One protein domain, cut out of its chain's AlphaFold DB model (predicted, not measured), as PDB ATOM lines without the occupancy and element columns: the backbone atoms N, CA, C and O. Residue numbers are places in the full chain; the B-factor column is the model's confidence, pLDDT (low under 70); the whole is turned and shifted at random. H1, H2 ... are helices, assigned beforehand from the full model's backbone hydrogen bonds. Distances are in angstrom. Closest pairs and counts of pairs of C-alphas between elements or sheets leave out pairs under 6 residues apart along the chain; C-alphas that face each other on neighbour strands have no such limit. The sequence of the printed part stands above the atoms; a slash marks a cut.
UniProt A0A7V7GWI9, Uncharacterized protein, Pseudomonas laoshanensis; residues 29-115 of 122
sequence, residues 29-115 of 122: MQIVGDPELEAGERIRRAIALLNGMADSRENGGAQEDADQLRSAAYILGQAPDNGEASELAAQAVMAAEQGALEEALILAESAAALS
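Overview. This is residues 29 to 115 of the 122 residues of an uncharacterized protein of Pseudomonas laoshanensis (UniProt A0A7V7GWI9). Four helices, H2 to H5, stand side by side in an up-and-down bundle, each running against the one before. Short H1 packs on one side of it, on H2 and H4. The 87 printed residues hold five named helices, H1 to H5 in order, and no named strand: all helix. The whole is compact, radius of gyration of the C-alphas 11.7 A, spanning 36 by 24 by 17 A.

Arrangement. H1, residues 29 to 32, touches H2, residues 39 to 59, at residues 42 to 46 alone; the closest C-alphas, Val 32 and Arg 42, are 4.8 A apart. H2 forms a hairpin with H3, residues 63 to 76, at a shallow tilt of 11 degrees; closest C-alphas Ala 54 and Ala 66, 3.9 A. The hub, H4, residues 83 to 97, forms a hairpin with H5, residues 101 to 113; closest C-alphas Ala 92 and Ala 104, 4.1 A. H2 and H5 are apart. In H2 to H5 every O i to N i+4 pair is within hydrogen-bond range; H1 is too short for one.

Along the chain. H2 measures 30.6 A from C-alpha 39 at (256.102, 203.451, 378.662) to C-alpha 59; H5 measures 18.2 A and ends with C-alpha 113 at (252.242, 216.743, 386.243).

Size, cuts and confidence. The printed part has no cut and no long link. Residues 29 to 33 and 35 are under pLDDT 70.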
ATOM      1  N   MET A  29     247.465 194.577 386.187       53.94
ATOM      2  CA  MET A  29     248.886 194.660 386.521       53.94
ATOM      3  C   MET A  29     249.775 193.914 385.527       53.94
ATOM      4  O   MET A  29     250.905 194.334 385.292       53.94
ATOM      5  N   GLN A  30     249.270 192.867 384.875       57.97
ATOM      6  CA  GLN A  30     249.985 192.189 383.790       57.97
ATOM      7  C   GLN A  30     249.842 192.920 382.447       57.97
ATOM      8  O   GLN A  30     250.660 192.727 381.554       57.97
ATOM      9  N   ILE A  31     248.831 193.782 382.297       53.91
ATOM     10  CA  ILE A  31     248.567 194.531 381.058       53.91
ATOM     11  C   ILE A  31     249.284 195.891 381.048       53.91
ATOM     12  O   ILE A  31     249.761 196.320 379.993       53.91
ATOM     13  N   VAL A  32     249.356 196.564 382.201       59.88
ATOM     14  CA  VAL A  32     249.944 197.906 382.369       59.88
ATOM     15  C   VAL A  32     251.334 197.848 383.011       59.88
ATOM     16  O   VAL A  32     252.174 198.695 382.724       59.88
ATOM     17  N   GLY A  33     251.604 196.845 383.848       60.56
ATOM     18  CA  GLY A  33     252.866 196.693 384.575       60.56
ATOM     19  C   GLY A  33     253.952 195.897 383.849       60.56
ATOM     20  O   GLY A  33     255.017 195.710 384.431       60.56
ATOM     21  N   ASP A  34     253.720 195.432 382.615       72.88
ATOM     22  CA  ASP A  34     254.718 194.671 381.849       72.88
ATOM     23  C   ASP A  34     255.960 195.541 381.556       72.88
ATOM     24  O   ASP A  34     255.881 196.490 380.764       72.88
ATOM     25  N   PRO A  35     257.120 195.249 382.177       67.12
ATOM     26  CA  PRO A  35     258.318 196.063 382.022       67.12
ATOM     27  C   PRO A  35     258.931 195.961 380.618       67.12
ATOM     28  O   PRO A  35     259.773 196.794 380.279       67.12
ATOM     29  N   GLU A  36     258.533 194.973 379.809       79.25
ATOM     30  CA  GLU A  36     258.987 194.823 378.423       79.25
ATOM     31  C   GLU A  36     258.250 195.766 377.457       79.25
ATOM     32  O   GLU A  36     258.723 196.004 376.343       79.25
ATOM     33  N   LEU A  37     257.122 196.356 377.878       82.25
ATOM     34  CA  LEU A  37     256.378 197.328 377.081       82.25
ATOM     35  C   LEU A  37     256.949 198.744 377.207       82.25
ATOM     36  O   LEU A  37     257.286 199.238 378.292       82.25
ATOM     37  N   GLU A  38     256.956 199.460 376.080       90.19
ATOM     38  CA  GLU A  38     257.265 200.888 376.062       90.19
ATOM     39  C   GLU A  38     256.316 201.667 376.985       90.19
ATOM     40  O   GLU A  38     255.119 201.387 377.066       90.19
ATOM     41  N   ALA A  39     256.850 202.676 377.675       89.69
ATOM     42  CA  ALA A  39     256.102 203.451 378.662       89.69
ATOM     43  C   ALA A  39     254.810 204.066 378.095       89.69
ATOM     44  O   ALA A  39     253.754 203.944 378.711       89.69
ATOM     45  N   GLY A  40     254.866 204.653 376.896       90.44
ATOM     46  CA  GLY A  40     253.678 205.212 376.243       90.44
ATOM     47  C   GLY A  40     252.623 204.160 375.889       90.44
ATOM     48  O   GLY A  40     251.427 204.430 375.946       90.44
ATOM     49  N   GLU A  41     253.035 202.928 375.578       93.00
ATOM     50  CA  GLU A  41     252.094 201.827 375.350       93.00
ATOM     51  C   GLU A  41     251.411 201.394 376.649       93.00
ATOM     52  O   GLU A  41     250.196 201.196 376.669       93.00
ATOM     53  N   ARG A  42     252.158 201.328 377.755       91.44
ATOM     54  CA  ARG A  42     251.589 201.068 379.083       91.44
ATOM     55  C   ARG A  42     250.579 202.140 379.488       91.44
ATOM     56  O   ARG A  42     249.475 201.799 379.907       91.44
ATOM     57  N   ILE A  43     250.897 203.419 379.278       93.75
ATOM     58  CA  ILE A  43     249.978 204.537 379.548       93.75
ATOM     59  C   ILE A  43     248.702 204.409 378.703       93.75
ATOM     60  O   ILE A  43     247.597 204.493 379.241       93.75
ATOM     61  N   ARG A  44     248.813 204.125 377.396       94.75
ATOM     62  CA  ARG A  44     247.640 203.915 376.524       94.75
ATOM     63  C   ARG A  44     246.749 202.769 376.998       94.75
ATOM     64  O   ARG A  44     245.524 202.890 376.958       94.75
ATOM     65  N   ARG A  45     247.342 201.672 377.466       93.88
ATOM     66  CA  ARG A  45     246.591 200.540 378.025       93.88
ATOM     67  C   ARG A  45     245.893 200.908 379.329       93.88
ATOM     68  O   ARG A  45     244.727 200.561 379.489       93.88
ATOM     69  N   ALA A  46     246.552 201.661 380.206       94.38
ATOM     70  CA  ALA A  46     245.941 202.173 381.430       94.38
ATOM     71  C   ALA A  46     244.698 203.029 381.128       94.38
ATOM     72  O   ALA A  46     243.633 202.821 381.706       94.38
ATOM     73  N   ILE A  47     244.810 203.931 380.147       96.69
ATOM     74  CA  ILE A  47     243.702 204.767 379.663       96.69
ATOM     75  C   ILE A  47     242.552 203.904 379.127       96.69
ATOM     76  O   ILE A  47     241.387 204.166 379.432       96.69
ATOM     77  N   ALA A  48     242.851 202.876 378.330       95.56
ATOM     78  CA  ALA A  48     241.829 201.977 377.798       95.56
ATOM     79  C   ALA A  48     241.093 201.218 378.916       95.56
ATOM     80  O   ALA A  48     239.869 201.101 378.870       95.56
ATOM     81  N   LEU A  49     241.817 200.759 379.939       95.12
ATOM     82  CA  LEU A  49     241.242 200.060 381.091       95.12
ATOM     83  C   LEU A  49     240.344 200.974 381.931       95.12
ATOM     84  O   LEU A  49     239.233 200.578 382.272       95.12
ATOM     85  N   LEU A  50     240.771 202.211 382.204       96.50
ATOM     86  CA  LEU A  50     239.946 203.199 382.914       96.50
ATOM     87  C   LEU A  50     238.649 203.511 382.162       96.50
ATOM     88  O   LEU A  50     237.581 203.529 382.771       96.50
ATOM     89  N   ASN A  51     238.715 203.679 380.838       97.69
ATOM     90  CA  ASN A  51     237.517 203.870 380.019       97.69
ATOM     91  C   ASN A  51     236.608 202.629 380.021       97.69
ATOM     92  O   ASN A  51     235.396 202.766 380.154       97.69
ATOM     93  N   GLY A  52     237.171 201.419 379.956       96.56
ATOM     94  CA  GLY A  52     236.389 200.183 380.059       96.56
ATOM     95  C   GLY A  52     235.690 200.031 381.415       96.56
ATOM     96  O   GLY A  52     234.522 199.636 381.477       96.56
ATOM     97  N   MET A  53     236.364 200.400 382.509       95.94
ATOM     98  CA  MET A  53     235.747 200.461 383.836       95.94
ATOM     99  C   MET A  53     234.635 201.512 383.883       95.94
ATOM    100  O   MET A  53     233.573 201.231 384.440       95.94
ATOM    101  N   ALA A  54     234.838 202.681 383.272       97.44
ATOM    102  CA  ALA A  54     233.817 203.721 383.200       97.44
ATOM    103  C   ALA A  54     232.557 203.234 382.477       97.44
ATOM    104  O   ALA A  54     231.453 203.397 382.990       97.44
ATOM    105  N   ASP A  55     232.716 202.562 381.337       96.94
ATOM    106  CA  ASP A  55     231.592 202.010 380.580       96.94
ATOM    107  C   ASP A  55     230.843 200.939 381.389       96.94
ATOM    108  O   ASP A  55     229.612 200.877 381.374       96.94
ATOM    109  N   SER A  56     231.561 200.108 382.149       95.81
ATOM    110  CA  SER A  56     230.949 199.135 383.064       95.81
ATOM    111  C   SER A  56     230.125 199.820 384.166       95.81
ATOM    112  O   SER A  56     228.982 199.431 384.424       95.81
ATOM    113  N   ARG A  57     230.660 200.887 384.778       96.12
ATOM    114  CA  ARG A  57     229.985 201.676 385.826       96.12
ATOM    115  C   ARG A  57     228.746 202.393 385.300       96.12
ATOM    116  O   ARG A  57     227.693 202.323 385.931       96.12
ATOM    117  N   GLU A  58     228.843 203.007 384.124       96.62
ATOM    118  CA  GLU A  58     227.728 203.677 383.453       96.62
ATOM    119  C   GLU A  58     226.587 202.694 383.155       96.62
ATOM    120  O   GLU A  58     225.438 202.944 383.523       96.62
ATOM    121  N   ASN A  59     226.905 201.519 382.599       95.75
ATOM    122  CA  ASN A  59     225.917 200.461 382.360       95.75
ATOM    123  C   ASN A  59     225.296 199.917 383.661       95.75
ATOM    124  O   ASN A  59     224.151 199.463 383.660       95.75
ATOM    125  N   GLY A  60     226.032 199.975 384.773       95.69
ATOM    126  CA  GLY A  60     225.551 199.642 386.115       95.69
ATOM    127  C   GLY A  60     224.738 200.748 386.802       95.69
ATOM    128  O   GLY A  60     224.258 200.533 387.914       95.69
ATOM    129  N   GLY A  61     224.574 201.917 386.171       96.75
ATOM    130  CA  GLY A  61     223.864 203.071 386.731       96.75
ATOM    131  C   GLY A  61     224.691 203.930 387.696       96.75
ATOM    132  O   GLY A  61     224.139 204.824 388.336       96.75
ATOM    133  N   ALA A  62     226.000 203.692 387.800       96.56
ATOM    134  CA  ALA A  62     226.935 204.483 388.597       96.56
ATOM    135  C   ALA A  62     227.592 205.570 387.726       96.56
ATOM    136  O   ALA A  62     228.779 205.502 387.414       96.56
ATOM    137  N   GLN A  63     226.798 206.557 387.295       96.94
ATOM    138  CA  GLN A  63     227.260 207.611 386.379       96.94
ATOM    139  C   GLN A  63     228.420 208.432 386.958       96.94
ATOM    140  O   GLN A  63     229.373 208.728 386.249       96.94
ATOM    141  N   GLU A  64     228.355 208.776 388.246       97.19
ATOM    142  CA  GLU A  64     229.386 209.589 388.901       97.19
ATOM    143  C   GLU A  64     230.749 208.878 388.911       97.19
ATOM    144  O   GLU A  64     231.753 209.471 388.514       97.19
ATOM    145  N   ASP A  65     230.773 207.585 389.254       97.19
ATOM    146  CA  ASP A  65     231.975 206.747 389.166       97.19
ATOM    147  C   ASP A  65     232.530 206.715 387.731       97.19
ATOM    148  O   ASP A  65     233.740 206.814 387.516       97.19
ATOM    149  N   ALA A  66     231.648 206.574 386.733       97.88
ATOM    150  CA  ALA A  66     232.035 206.532 385.325       97.88
ATOM    151  C   ALA A  66     232.678 207.848 384.865       97.88
ATOM    152  O   ALA A  66     233.698 207.837 384.171       97.88
ATOM    153  N   ASP A  67     232.117 208.981 385.280       98.00
ATOM    154  CA  ASP A  67     232.633 210.302 384.938       98.00
ATOM    155  C   ASP A  67     234.007 210.549 385.588       98.00
ATOM    156  O   ASP A  67     234.915 211.066 384.931       98.00
ATOM    157  N   GLN A  68     234.213 210.107 386.837       97.69
ATOM    158  CA  GLN A  68     235.520 210.177 387.506       97.69
ATOM    159  C   GLN A  68     236.583 209.336 386.785       97.69
ATOM    160  O   GLN A  68     237.689 209.817 386.530       97.69
ATOM    161  N   LEU A  69     236.239 208.109 386.389       98.19
ATOM    162  CA  LEU A  69     237.136 207.224 385.643       98.19
ATOM    163  C   LEU A  69     237.511 207.802 384.270       98.19
ATOM    164  O   LEU A  69     238.679 207.757 383.879       98.19
ATOM    165  N   ARG A  70     236.550 208.401 383.555       98.31
ATOM    166  CA  ARG A  70     236.806 209.102 382.284       98.31
ATOM    167  C   ARG A  70     237.685 210.329 382.474       98.31
ATOM    168  O   ARG A  70     238.554 210.579 381.641       98.31
ATOM    169  N   SER A  71     237.498 211.068 383.566       98.00
ATOM    170  CA  SER A  71     238.361 212.198 383.914       98.00
ATOM    171  C   SER A  71     239.805 211.743 384.143       98.00
ATOM    172  O   SER A  71     240.724 212.270 383.515       98.00
ATOM    173  N   ALA A  72     240.011 210.689 384.943       97.75
ATOM    174  CA  ALA A  72     241.336 210.116 385.176       97.75
ATOM    175  C   ALA A  72     241.990 209.639 383.865       97.75
ATOM    176  O   ALA A  72     243.155 209.943 383.599       97.75
ATOM    177  N   ALA A  73     241.231 208.964 382.996       97.69
ATOM    178  CA  ALA A  73     241.704 208.528 381.683       97.69
ATOM    179  C   ALA A  73     242.096 209.709 380.774       97.69
ATOM    180  O   ALA A  73     243.129 209.668 380.105       97.69
ATOM    181  N   TYR A  74     241.290 210.774 380.758       97.25
ATOM    182  CA  TYR A  74     241.569 211.987 379.990       97.25
ATOM    183  C   TYR A  74     242.843 212.690 380.475       97.25
ATOM    184  O   TYR A  74     243.679 213.082 379.660       97.25
ATOM    185  N   ILE A  75     243.008 212.821 381.793       97.19
ATOM    186  CA  ILE A  75     244.182 213.451 382.406       97.19
ATOM    187  C   ILE A  75     245.442 212.629 382.120       97.19
ATOM    188  O   ILE A  75     246.449 213.202 381.705       97.19
ATOM    189  N   LEU A  76     245.378 211.298 382.231       95.56
ATOM    190  CA  LEU A  76     246.492 210.418 381.859       95.56
ATOM    191  C   LEU A  76     246.925 210.580 380.402       95.56
ATOM    192  O   LEU A  76     248.106 210.431 380.102       95.56
ATOM    193  N   GLY A  77     246.008 210.944 379.502       95.94
ATOM    194  CA  GLY A  77     246.336 211.263 378.112       95.94
ATOM    195  C   GLY A  77     247.290 212.453 377.940       95.94
ATOM    196  O   GLY A  77     247.815 212.648 376.848       95.94
ATOM    197  N   GLN A  78     247.523 213.237 378.998       96.25
ATOM    198  CA  GLN A  78     248.461 214.363 379.017       96.25
ATOM    199  C   GLN A  78     249.833 214.004 379.606       96.25
ATOM    200  O   GLN A  78     250.750 214.832 379.575       96.25
ATOM    201  N   ALA A  79     249.976 212.800 380.166       95.62
ATOM    202  CA  ALA A  79     251.218 212.341 380.766       95.62
ATOM    203  C   ALA A  79     252.310 212.126 379.699       95.62
ATOM    204  O   ALA A  79     252.010 211.740 378.567       95.62
ATOM    205  N   PRO A  80     253.589 212.379 380.026       95.38
ATOM    206  CA  PRO A  80     254.689 212.101 379.111       95.38
ATOM    207  C   PRO A  80     254.939 210.589 378.995       95.38
ATOM    208  O   PRO A  80     254.807 209.855 379.970       95.38
ATOM    209  N   ASP A  81     255.406 210.129 377.834       93.62
ATOM    210  CA  ASP A  81     255.722 208.715 377.577       93.62
ATOM    211  C   ASP A  81     257.042 208.277 378.250       93.62
ATOM    212  O   ASP A  81     258.039 207.982 377.588       93.62
ATOM    213  N   ASN A  82     257.083 208.258 379.585       91.12
ATOM    214  CA  ASN A  82     258.256 207.857 380.366       91.12
ATOM    215  C   ASN A  82     257.919 206.846 381.477       91.12
ATOM    216  O   ASN A  82     256.758 206.600 381.799       91.12
ATOM    217  N   GLY A  83     258.961 206.225 382.043       88.38
ATOM    218  CA  GLY A  83     258.807 205.148 383.024       88.38
ATOM    219  C   GLY A  83     257.992 205.551 384.256       88.38
ATOM    220  O   GLY A  83     257.076 204.827 384.630       88.38
ATOM    221  N   GLU A  84     258.268 206.723 384.826       91.44
ATOM    222  CA  GLU A  84     257.593 207.226 386.029       91.44
ATOM    223  C   GLU A  84     256.098 207.481 385.778       91.44
ATOM    224  O   GLU A  84     255.246 207.007 386.527       91.44
ATOM    225  N   ALA A  85     255.761 208.129 384.660       93.44
ATOM    226  CA  ALA A  85     254.379 208.340 384.242       93.44
ATOM    227  C   ALA A  85     253.639 207.015 384.008       93.44
ATOM    228  O   ALA A  85     252.486 206.872 384.410       93.44
ATOM    229  N   SER A  86     254.301 206.024 383.402       91.69
ATOM    230  CA  SER A  86     253.702 204.701 383.186       91.69
ATOM    231  C   SER A  86     253.443 203.937 384.487       91.69
ATOM    232  O   SER A  86     252.457 203.209 384.586       91.69
ATOM    233  N   GLU A  87     254.284 204.125 385.503       91.75
ATOM    234  CA  GLU A  87     254.127 203.490 386.811       91.75
ATOM    235  C   GLU A  87     252.989 204.136 387.613       91.75
ATOM    236  O   GLU A  87     252.184 203.433 388.223       91.75
ATOM    237  N   LEU A  88     252.855 205.463 387.544       94.31
ATOM    238  CA  LEU A  88     251.706 206.186 388.098       94.31
ATOM    239  C   LEU A  88     250.399 205.814 387.382       94.31
ATOM    240  O   LEU A  88     249.375 205.630 388.035       94.31
ATOM    241  N   ALA A  89     250.433 205.618 386.060       94.38
ATOM    242  CA  ALA A  89     249.281 205.140 385.296       94.38
ATOM    243  C   ALA A  89     248.839 203.730 385.730       94.38
ATOM    244  O   ALA A  89     247.642 203.478 385.871       94.38
ATOM    245  N   ALA A  90     249.786 202.822 385.994       92.69
ATOM    246  CA  ALA A  90     249.488 201.497 386.543       92.69
ATOM    247  C   ALA A  90     248.843 201.588 387.934       92.69
ATOM    248  O   ALA A  90     247.837 200.929 388.201       92.69
ATOM    249  N   GLN A  91     249.384 202.446 388.804       93.81
ATOM    250  CA  GLN A  91     248.821 202.684 390.134       93.81
ATOM    251  C   GLN A  91     247.409 203.269 390.060       93.81
ATOM    252  O   GLN A  91     246.541 202.837 390.815       93.81
ATOM    253  N   ALA A  92     247.147 204.188 389.125       95.69
ATOM    254  CA  ALA A  92     245.816 204.758 388.929       95.69
ATOM    255  C   ALA A  92     244.781 203.674 388.583       95.69
ATOM    256  O   ALA A  92     243.684 203.663 389.141       95.69
ATOM    257  N   VAL A  93     245.142 202.722 387.715       95.38
ATOM    258  CA  VAL A  93     244.280 201.576 387.386       95.38
ATOM    259  C   VAL A  93     244.047 200.691 388.610       95.38
ATOM    260  O   VAL A  93     242.899 200.368 388.902       95.38
ATOM    261  N   MET A  94     245.095 200.355 389.373       93.12
ATOM    262  CA  MET A  94     244.949 199.554 390.598       93.12
ATOM    263  C   MET A  94     244.039 200.222 391.637       93.12
ATOM    264  O   MET A  94     243.244 199.543 392.288       93.12
ATOM    265  N   ALA A  95     244.157 201.538 391.818       94.75
ATOM    266  CA  ALA A  95     243.299 202.296 392.723       94.75
ATOM    267  C   ALA A  95     241.839 202.281 392.239       94.75
ATOM    268  O   ALA A  95     240.923 202.013 393.019       94.75
ATOM    269  N   ALA A  96     241.623 202.475 390.934       95.81
ATOM    270  CA  ALA A  96     240.302 202.421 390.319       95.81
ATOM    271  C   ALA A  96     239.620 201.053 390.494       95.81
ATOM    272  O   ALA A  96     238.440 200.996 390.849       95.81
ATOM    273  N   GLU A  97     240.355 199.951 390.328       92.81
ATOM    274  CA  GLU A  97     239.831 198.600 390.562       92.81
ATOM    275  C   GLU A  97     239.403 198.360 392.011       92.81
ATOM    276  O   GLU A  97     238.399 197.695 392.272       92.81
ATOM    277  N   GLN A  98     240.129 198.946 392.963       94.25
ATOM    278  CA  GLN A  98     239.805 198.885 394.389       94.25
ATOM    279  C   GLN A  98     238.640 199.813 394.775       94.25
ATOM    280  O   GLN A  98     238.217 199.827 395.932       94.25
ATOM    281  N   GLY A  99     238.101 200.583 393.823       93.62
ATOM    282  CA  GLY A  99     237.058 201.580 394.056       93.62
ATOM    283  C   GLY A  99     237.572 202.882 394.675       93.62
ATOM    284  O   GLY A  99     236.765 203.735 395.037       93.62
ATOM    285  N   ALA A 100     238.889 203.067 394.781       97.06
ATOM    286  CA  ALA A 100     239.520 204.298 395.244       97.06
ATOM    287  C   ALA A 100     239.624 205.311 394.087       97.06
ATOM    288  O   ALA A 100     240.709 205.649 393.619       97.06
ATOM    289  N   LEU A 101     238.474 205.771 393.583       96.31
ATOM    290  CA  LEU A 101     238.396 206.606 392.374       96.31
ATOM    291  C   LEU A 101     239.068 207.978 392.538       96.31
ATOM    292  O   LEU A 101     239.690 208.477 391.604       96.31
ATOM    293  N   GLU A 102     239.000 208.559 393.737       96.44
ATOM    294  CA  GLU A 102     239.701 209.807 394.063       96.44
ATOM    295  C   GLU A 102     241.226 209.624 394.014       96.44
ATOM    296  O   GLU A 102     241.937 210.442 393.437       96.44
ATOM    297  N   GLU A 103     241.738 208.509 394.544       97.12
ATOM    298  CA  GLU A 103     243.164 208.176 394.464       97.12
ATOM    299  C   GLU A 103     243.597 207.918 393.015       97.12
ATOM    300  O   GLU A 103     244.640 208.412 392.588       97.12
ATOM    301  N   ALA A 104     242.771 207.224 392.225       97.12
ATOM    302  CA  ALA A 104     243.024 207.022 390.802       97.12
ATOM    303  C   ALA A 104     243.151 208.353 390.040       97.12
ATOM    304  O   ALA A 104     244.032 208.498 389.189       97.12
ATOM    305  N   LEU A 105     242.312 209.340 390.374       97.06
ATOM    306  CA  LEU A 105     242.374 210.680 389.797       97.06
ATOM    307  C   LEU A 105     243.656 211.420 390.204       97.06
ATOM    308  O   LEU A 105     244.350 211.949 389.340       97.06
ATOM    309  N   ILE A 106     244.023 211.392 391.488       97.31
ATOM    310  CA  ILE A 106     245.263 212.010 391.992       97.31
ATOM    311  C   ILE A 106     246.500 211.395 391.321       97.31
ATOM    312  O   ILE A 106     247.452 212.101 390.982       97.31
ATOM    313  N   LEU A 107     246.506 210.080 391.103       96.88
ATOM    314  CA  LEU A 107     247.601 209.378 390.429       96.88
ATOM    315  C   LEU A 107     247.676 209.745 388.941       96.88
ATOM    316  O   LEU A 107     248.773 209.963 388.420       96.88
ATOM    317  N   ALA A 108     246.530 209.891 388.273       97.06
ATOM    318  CA  ALA A 108     246.456 210.399 386.906       97.06
ATOM    319  C   ALA A 108     246.998 211.835 386.795       97.06
ATOM    320  O   ALA A 108     247.809 212.123 385.914       97.06
ATOM    321  N   GLU A 109     246.604 212.720 387.710       97.06
ATOM    322  CA  GLU A 109     247.114 214.093 387.802       97.06
ATOM    323  C   GLU A 109     248.614 214.128 388.077       97.06
ATOM    324  O   GLU A 109     249.340 214.887 387.441       97.06
ATOM    325  N   SER A 110     249.099 213.265 388.969       96.38
ATOM    326  CA  SER A 110     250.526 213.137 389.269       96.38
ATOM    327  C   SER A 110     251.319 212.699 388.036       96.38
ATOM    328  O   SER A 110     252.385 213.249 387.771       96.38
ATOM    329  N   ALA A 111     250.789 211.762 387.243       95.44
ATOM    330  CA  ALA A 111     251.403 211.353 385.982       95.44
ATOM    331  C   ALA A 111     251.415 212.499 384.959       95.44
ATOM    332  O   ALA A 111     252.432 212.747 384.310       95.44
ATOM    333  N   ALA A 112     250.306 213.232 384.840       95.50
ATOM    334  CA  ALA A 112     250.198 214.387 383.956       95.50
ATOM    335  C   ALA A 112     251.125 215.541 384.379       95.50
ATOM    336  O   ALA A 112     251.716 216.194 383.522       95.50
ATOM    337  N   ALA A 113     251.342 215.735 385.682       94.62
ATOM    338  CA  ALA A 113     252.242 216.743 386.243       94.62
ATOM    339  C   ALA A 113     253.716 216.546 385.861       94.62
ATOM    340  O   ALA A 113     254.503 217.491 385.935       94.62
ATOM    341  N   LEU A 114     254.095 215.349 385.403       92.38
ATOM    342  CA  LEU A 114     255.425 215.096 384.848       92.38
ATOM    343  C   LEU A 114     255.607 215.732 383.458       92.38
ATOM    344  O   LEU A 114     256.736 215.853 382.976       92.38
ATOM    345  N   SER A 115     254.517 216.137 382.800       91.88
ATOM    346  CA  SER A 115     254.543 216.862 381.533       91.88
ATOM    347  C   SER A 115     254.763 218.362 381.777       91.88
ATOM    348  O   SER A 115     253.917 219.010 382.397       91.88
TER     349      SER A 115